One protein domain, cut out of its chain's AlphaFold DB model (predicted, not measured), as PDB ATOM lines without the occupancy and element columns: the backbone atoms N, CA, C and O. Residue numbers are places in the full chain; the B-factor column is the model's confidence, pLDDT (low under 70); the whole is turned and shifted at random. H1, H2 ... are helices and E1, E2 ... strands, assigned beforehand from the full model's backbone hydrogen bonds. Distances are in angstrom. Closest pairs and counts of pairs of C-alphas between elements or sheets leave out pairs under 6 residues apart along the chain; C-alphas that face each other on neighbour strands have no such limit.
ATOM      1  N   TYR A   9     233.377 236.923  77.013       94.19
ATOM      2  CA  TYR A   9     233.300 236.953  78.467       94.19
ATOM      3  C   TYR A   9     234.624 237.424  79.050       94.19
ATOM      4  O   TYR A   9     235.700 236.960  78.650       94.19
ATOM      5  N   ASN A  10     234.556 238.332  80.017       93.88
ATOM      6  CA  ASN A  10     235.715 238.669  80.832       93.88
ATOM      7  C   ASN A  10     235.921 237.632  81.952       93.88
ATOM      8  O   ASN A  10     235.032 236.842  82.263       93.88
ATOM      9  N   ILE A  11     237.100 237.634  82.579       92.75
ATOM     10  CA  ILE A  11     237.430 236.672  83.649       92.75
ATOM     11  C   ILE A  11     236.420 236.733  84.804       92.75
ATOM     12  O   ILE A  11     236.087 235.696  85.360       92.75
ATOM     13  N   GLY A  12     235.943 237.929  85.159       92.19
ATOM     14  CA  GLY A  12     234.967 238.129  86.229       92.19
ATOM     15  C   GLY A  12     233.635 237.444  85.944       92.19
ATOM     16  O   GLY A  12     233.158 236.728  86.812       92.19
ATOM     17  N   GLU A  13     233.100 237.596  84.729       92.81
ATOM     18  CA  GLU A  13     231.894 236.873  84.290       92.81
ATOM     19  C   GLU A  13     232.138 235.357  84.288       92.81
ATOM     20  O   GLU A  13     231.327 234.590  84.775       92.81
ATOM     21  N   ILE A  14     233.293 234.890  83.805       92.25
ATOM     22  CA  ILE A  14     233.565 233.445  83.714       92.25
ATOM     23  C   ILE A  14     233.584 232.763  85.085       92.25
ATOM     24  O   ILE A  14     233.131 231.626  85.223       92.25
ATOM     25  N   VAL A  15     234.150 233.428  86.091       92.75
ATOM     26  CA  VAL A  15     234.304 232.862  87.438       92.75
ATOM     27  C   VAL A  15     233.143 233.204  88.370       92.75
ATOM     28  O   VAL A  15     233.166 232.786  89.527       92.75
ATOM     29  N   ASP A  16     232.147 233.958  87.895       91.50
ATOM     30  CA  ASP A  16     230.999 234.355  88.704       91.50
ATOM     31  C   ASP A  16     230.144 233.152  89.140       91.50
ATOM     32  O   ASP A  16     230.333 232.013  88.703       91.50
ATOM     33  N   LYS A  17     229.194 233.419  90.038       86.94
ATOM     34  CA  LYS A  17     228.295 232.399  90.592       86.94
ATOM     35  C   LYS A  17     227.354 231.788  89.553       86.94
ATOM     36  O   LYS A  17     226.909 230.662  89.760       86.94
ATOM     37  N   ASP A  18     227.059 232.523  88.487       87.31
ATOM     38  CA  ASP A  18     226.139 232.121  87.428       87.31
ATOM     39  C   ASP A  18     226.839 231.263  86.364       87.31
ATOM     40  O   ASP A  18     226.156 230.564  85.618       87.31
ATOM     41  N   HIS A  19     228.179 231.265  86.335       88.75
ATOM     42  CA  HIS A  19     229.037 230.500  85.436       88.75
ATOM     43  C   HIS A  19     229.786 229.371  86.155       88.75
ATOM     44  O   HIS A  19     229.198 228.347  86.511       88.75
ATOM     45  N   LEU A  20     231.106 229.505  86.334       88.12
ATOM     46  CA  LEU A  20     231.928 228.447  86.925       88.12
ATOM     47  C   LEU A  20     231.836 228.393  88.448       88.12
ATOM     48  O   LEU A  20     232.157 227.357  89.025       88.12
ATOM     49  N   ASN A  21     231.433 229.488  89.091       91.56
ATOM     50  CA  ASN A  21     231.400 229.649  90.541       91.56
ATOM     51  C   ASN A  21     232.713 229.197  91.211       91.56
ATOM     52  O   ASN A  21     232.724 228.393  92.146       91.56
ATOM     53  N   ILE A  22     233.845 229.689  90.699       90.81
ATOM     54  CA  ILE A  22     235.183 229.385  91.222       90.81
ATOM     55  C   ILE A  22     235.926 230.662  91.602       90.81
ATOM     56  O   ILE A  22     235.628 231.754  91.137       90.81
ATOM     57  N   ALA A  23     236.962 230.537  92.426       92.44
ATOM     58  CA  ALA A  23     237.848 231.664  92.684       92.44
ATOM     59  C   ALA A  23     238.661 232.026  91.429       92.44
ATOM     60  O   ALA A  23     239.168 231.150  90.721       92.44
ATOM     61  N   ARG A  24     238.898 233.328  91.218       91.69
ATOM     62  CA  ARG A  24     239.782 233.827  90.150       91.69
ATOM     63  C   ARG A  24     241.181 233.208  90.202       91.69
ATOM     64  O   ARG A  24     241.736 232.862  89.169       91.69
ATOM     65  N   THR A  25     241.721 232.985  91.397       93.56
ATOM     66  CA  THR A  25     243.026 232.330  91.583       93.56
ATOM     67  C   THR A  25     243.047 230.892  91.060       93.56
ATOM     68  O   THR A  25     244.068 230.439  90.547       93.56
ATOM     69  N   THR A  26     241.928 230.167  91.152       91.38
ATOM     70  CA  THR A  26     241.774 228.830  90.564       91.38
ATOM     71  C   THR A  26     241.728 228.912  89.041       91.38
ATOM     72  O   THR A  26     242.397 228.132  88.366       91.38
ATOM     73  N   PHE A  27     241.015 229.897  88.495       91.50
ATOM     74  CA  PHE A  27     240.992 230.151  87.055       91.50
ATOM     75  C   PHE A  27     242.385 230.501  86.502       91.50
ATOM     76  O   PHE A  27     242.819 229.928  85.504       91.50
ATOM     77  N   ASP A  28     243.148 231.337  87.207       91.62
ATOM     78  CA  ASP A  28     244.522 231.694  86.834       91.62
ATOM     79  C   ASP A  28     245.466 230.480  86.821       91.62
ATOM     80  O   ASP A  28     246.379 230.404  85.993       91.62
ATOM     81  N   LYS A  29     245.242 229.484  87.693       93.12
ATOM     82  CA  LYS A  29     245.986 228.216  87.637       93.12
ATOM     83  C   LYS A  29     245.703 227.453  86.345       93.12
ATOM     84  O   LYS A  29     246.635 226.879  85.789       93.12
ATOM     85  N   HIS A  30     244.467 227.461  85.843       90.31
ATOM     86  CA  HIS A  30     244.161 226.856  84.545       90.31
ATOM     87  C   HIS A  30     244.901 227.571  83.419       90.31
ATOM     88  O   HIS A  30     245.573 226.909  82.639       90.31
ATOM     89  N   ILE A  31     244.903 228.903  83.407       90.19
ATOM     90  CA  ILE A  31     245.659 229.676  82.411       90.19
ATOM     91  C   ILE A  31     247.154 229.307  82.419       90.19
ATOM     92  O   ILE A  31     247.768 229.196  81.360       90.19
ATOM     93  N   ARG A  32     247.755 229.118  83.602       89.12
ATOM     94  CA  ARG A  32     249.202 228.866  83.744       89.12
ATOM     95  C   ARG A  32     249.616 227.420  83.483       89.12
ATOM     96  O   ARG A  32     250.694 227.192  82.942       89.12
ATOM     97  N   HIS A  33     248.812 226.454  83.919       90.56
ATOM     98  CA  HIS A  33     249.214 225.045  83.950       90.56
ATOM     99  C   HIS A  33     248.530 224.188  82.885       90.56
ATOM    100  O   HIS A  33     249.048 223.129  82.533       90.56
ATOM    101  N   ASP A  34     247.385 224.618  82.358       89.06
ATOM    102  CA  ASP A  34     246.625 223.843  81.389       89.06
ATOM    103  C   ASP A  34     246.948 224.297  79.962       89.06
ATOM    104  O   ASP A  34     246.470 225.318  79.475       89.06
ATOM    105  N   LYS A  35     247.754 223.496  79.258       86.94
ATOM    106  CA  LYS A  35     248.131 223.766  77.859       86.94
ATOM    107  C   LYS A  35     246.940 223.740  76.896       86.94
ATOM    108  O   LYS A  35     247.046 224.279  75.798       86.94
ATOM    109  N   SER A  36     245.841 223.086  77.278       88.62
ATOM    110  CA  SER A  36     244.611 223.029  76.486       88.62
ATOM    111  C   SER A  36     243.652 224.177  76.794       88.62
ATOM    112  O   SER A  36     242.598 224.272  76.164       88.62
ATOM    113  N   PHE A  37     244.013 225.049  77.742       91.06
ATOM    114  CA  PHE A  37     243.190 226.182  78.115       91.06
ATOM    115  C   PHE A  37     243.009 227.149  76.934       91.06
ATOM    116  O   PHE A  37     243.980 227.458  76.232       91.06
ATOM    117  N   PRO A  38     241.787 227.660  76.698       92.31
ATOM    118  CA  PRO A  38     241.526 228.584  75.608       92.31
ATOM    119  C   PRO A  38     242.392 229.833  75.704       92.31
ATOM    120  O   PRO A  38     242.470 230.479  76.747       92.31
ATOM    121  N   LYS A  39     242.994 230.233  74.583       91.81
ATOM    122  CA  LYS A  39     243.643 231.541  74.503       91.81
ATOM    123  C   LYS A  39     242.578 232.645  74.467       91.81
ATOM    124  O   LYS A  39     241.584 232.481  73.745       91.81
ATOM    125  N   PRO A  40     242.784 233.757  75.193       93.31
ATOM    126  CA  PRO A  40     241.910 234.917  75.085       93.31
ATOM    127  C   PRO A  40     241.955 235.473  73.657       93.31
ATOM    128  O   PRO A  40     242.982 235.381  72.981       93.31
ATOM    129  N   TYR A  41     240.837 236.026  73.187       92.12
ATOM    130  CA  TYR A  41     240.770 236.674  71.870       92.12
ATOM    131  C   TYR A  41     241.037 238.181  71.952       92.12
ATOM    132  O   TYR A  41     241.430 238.782  70.958       92.12
ATOM    133  N   ILE A  42     240.885 238.768  73.142       93.06
ATOM    134  CA  ILE A  42     241.377 240.105  73.481       93.06
ATOM    135  C   ILE A  42     242.310 239.950  74.677       93.06
ATOM    136  O   ILE A  42     241.925 239.362  75.686       93.06
ATOM    137  N   ASN A  43     243.528 240.473  74.554       90.62
ATOM    138  CA  ASN A  43     244.515 240.529  75.630       90.62
ATOM    139  C   ASN A  43     245.354 241.804  75.479       90.62
ATOM    140  O   ASN A  43     246.536 241.751  75.136       90.62
ATOM    141  N   THR A  44     244.713 242.960  75.628       88.94
ATOM    142  CA  THR A  44     245.347 244.260  75.379       88.94
ATOM    143  C   THR A  44     245.111 245.186  76.562       88.94
ATOM    144  O   THR A  44     243.971 245.408  76.976       88.94
ATOM    145  N   GLY A  45     246.198 245.736  77.110       84.88
ATOM    146  CA  GLY A  45     246.152 246.584  78.301       84.88
ATOM    147  C   GLY A  45     245.535 245.844  79.490       84.88
ATOM    148  O   GLY A  45     246.041 244.805  79.903       84.88
ATOM    149  N   ASN A  46     244.421 246.372  80.000       85.69
ATOM    150  CA  ASN A  46     243.676 245.803  81.129       85.69
ATOM    151  C   ASN A  46     242.482 244.928  80.702       85.69
ATOM    152  O   ASN A  46     241.752 244.428  81.560       85.69
ATOM    153  N   ALA A  47     242.253 244.752  79.397       88.12
ATOM    154  CA  ALA A  47     241.137 243.976  78.875       88.12
ATOM    155  C   ALA A  47     241.594 242.565  78.493       88.12
ATOM    156  O   ALA A  47     242.403 242.383  77.579       88.12
ATOM    157  N   VAL A  48     241.028 241.567  79.174       92.62
ATOM    158  CA  VAL A  48     241.182 240.151  78.831       92.62
ATOM    159  C   VAL A  48     239.799 239.552  78.620       92.62
ATOM    160  O   VAL A  48     238.987 239.532  79.547       92.62
ATOM    161  N   MET A  49     239.537 239.069  77.405       94.62
ATOM    162  CA  MET A  49     238.268 238.430  77.054       94.62
ATOM    163  C   MET A  49     238.481 237.086  76.366       94.62
ATOM    164  O   MET A  49     239.391 236.904  75.550       94.62
ATOM    165  N   TYR A  50     237.585 236.155  76.670       94.62
ATOM    166  CA  TYR A  50     237.550 234.804  76.132       94.62
ATOM    167  C   TYR A  50     236.251 234.572  75.375       94.62
ATOM    168  O   TYR A  50     235.199 235.088  75.745       94.62
ATOM    169  N   TRP A  51     236.326 233.780  74.309       94.94
ATOM    170  CA  TRP A  51     235.127 233.329  73.618       94.94
ATOM    171  C   TRP A  51     234.424 232.293  74.480       94.94
ATOM    172  O   TRP A  51     235.029 231.269  74.809       94.94
ATOM    173  N   GLY A  52     233.155 232.544  74.796       93.31
ATOM    174  CA  GLY A  52     232.345 231.645  75.606       93.31
ATOM    175  C   GLY A  52     232.330 230.219  75.059       93.31
ATOM    176  O   GLY A  52     232.656 229.278  75.774       93.31
ATOM    177  N   THR A  53     232.135 230.064  73.749       92.56
ATOM    178  CA  THR A  53     232.179 228.764  73.054       92.56
ATOM    179  C   THR A  53     233.484 227.990  73.261       92.56
ATOM    180  O   THR A  53     233.461 226.767  73.366       92.56
ATOM    181  N   ARG A  54     234.635 228.670  73.370       92.56
ATOM    182  CA  ARG A  54     235.923 228.003  73.631       92.56
ATOM    183  C   ARG A  54     236.069 227.583  75.088       92.56
ATOM    184  O   ARG A  54     236.640 226.526  75.349       92.56
ATOM    185  N   ILE A  55     235.581 228.405  76.017       92.06
ATOM    186  CA  ILE A  55     235.539 228.062  77.443       92.06
ATOM    187  C   ILE A  55     234.616 226.857  77.646       92.06
ATOM    188  O   ILE A  55     235.043 225.888  78.266       92.06
ATOM    189  N   GLN A  56     233.425 226.866  77.040       91.19
ATOM    190  CA  GLN A  56     232.494 225.738  77.067       91.19
ATOM    191  C   GLN A  56     233.132 224.464  76.514       91.19
ATOM    192  O   GLN A  56     233.163 223.454  77.203       91.19
ATOM    193  N   TYR A  57     233.740 224.529  75.327       90.94
ATOM    194  CA  TYR A  57     234.405 223.374  74.723       90.94
ATOM    195  C   TYR A  57     235.517 222.790  75.613       90.94
ATOM    196  O   TYR A  57     235.669 221.574  75.728       90.94
ATOM    197  N   TRP A  58     236.305 223.650  76.265       91.00
ATOM    198  CA  TRP A  58     237.329 223.213  77.215       91.00
ATOM    199  C   TRP A  58     236.727 222.530  78.453       91.00
ATOM    200  O   TRP A  58     237.275 221.525  78.914       91.00
ATOM    201  N   LEU A  59     235.598 223.029  78.967       88.44
ATOM    202  CA  LEU A  59     234.867 222.399  80.072       88.44
ATOM    203  C   LEU A  59     234.300 221.040  79.670       88.44
ATOM    204  O   LEU A  59     234.495 220.072  80.405       88.44
ATOM    205  N   ASP A  60     233.666 220.956  78.502       88.62
ATOM    206  CA  ASP A  60     233.072 219.723  77.985       88.62
ATOM    207  C   ASP A  60     234.150 218.637  77.875       88.62
ATOM    208  O   ASP A  60     234.032 217.576  78.498       88.62
ATOM    209  N   LYS A  61     235.291 218.981  77.258       86.44
ATOM    210  CA  LYS A  61     236.458 218.099  77.129       86.44
ATOM    211  C   LYS A  61     237.022 217.643  78.479       86.44
ATOM    212  O   LYS A  61     237.469 216.504  78.600       86.44
ATOM    213  N   LYS A  62     237.027 218.510  79.498       80.69
ATOM    214  CA  LYS A  62     237.462 218.143  80.858       80.69
ATOM    215  C   LYS A  62     236.470 217.256  81.590       80.69
ATOM    216  O   LYS A  62     236.886 216.410  82.375       80.69
ATOM    217  N   SER A  63     235.182 217.470  81.357       76.25
ATOM    218  CA  SER A  63     234.110 216.692  81.972       76.25
ATOM    219  C   SER A  63     233.925 215.308  81.338       76.25
ATOM    220  O   SER A  63     233.150 214.509  81.856       76.25
ATOM    221  N   GLY A  64     234.654 215.011  80.252       64.06
ATOM    222  CA  GLY A  64     234.553 213.748  79.519       64.06
ATOM    223  C   GLY A  64     233.266 213.621  78.702       64.06
ATOM    224  O   GLY A  64     232.849 212.497  78.427       64.06
TER     225      GLY A  64
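What this domain is: This is residues 9 to 64 of the 65 residues of an uncharacterized protein of Leuconostoc lactis (UniProt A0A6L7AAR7). The hairpin of strands E1 and E2 and the helix H3 that follows it end to end make the long axis of this domain, with the hairpin's turn at one end and H3 at the other. To one side of this axis, set crosswise to H3 and apart from it, is helix H2; the short helix H1 makes a corner with H2 and E2, its last residue, Val 15, close to the first of H2 and its first, Ile 11, close to Met 49 of E2, and the two residues before H1, 9 to 10, add a short third run beside E2. The printed part has 56 residues, with three named helices and two named strands in the order H1, H2, E1, E2, H3, and a two-strand antiparallel sheet ordered E1, E2. The class is mixed, helices and strands; the whole is compact, with a radius of gyration of the C-alphas of 10.8 A, and the C-alphas span 35 by 24 by 20 A.

Where its parts are: Start at Tyr 9 and go on to C-alpha 11 at (237.430, 236.672, 83.649), where H1 begins; it covers residues 11 to 15. Next find C-alpha 24 at (239.782, 233.827, 90.150); from there H2, residues 24 to 33, runs 14.3 A. Strand E1 is residues 42 to 44, and E2, residues 47 to 51, measures 13.3 A. Directly after it comes H3, residues 52 to 63, which runs 16.3 A and ends at C-alpha 63, (234.110, 216.692, 81.972).

How they stand to each other: Look first at residues 9 to 10, which form a short antiparallel pairing with residues 49 to 50 of E2. In H1, the C-alpha of Ile 11 is 6.9 A from that of Met 49, the closest pair between H1 and E2. H1 touches H2, and their closest C-alphas, those of Val 15 and Arg 24, are 6.2 A apart. H2 is apart from both E2 and H3. E1 and E2 form a hairpin, antiparallel at 167 degrees between their directions; there you will find N 44 and O 47 at 3.1 A and N 49 and O 42 at 3.0 A, within hydrogen-bond range. H1 and H3 are apart, but only just, at 8.4 A. In H1, H2 and H3 every O i to N i+4 pair is within hydrogen-bond range.

The domain as a whole: The two C-alphas farthest apart are those of Gly 45, between E1 and E2, and Gly 64, just after H3, at 34.8 A. The printed part has no cut. The links E1 to E2 and E2 to H3 are tight, those from H1 to H2 and from H2 to E1 are short, and no link is long. The mean pLDDT of the printed part is 90.0, and residue 64 is the one printed residue under 70.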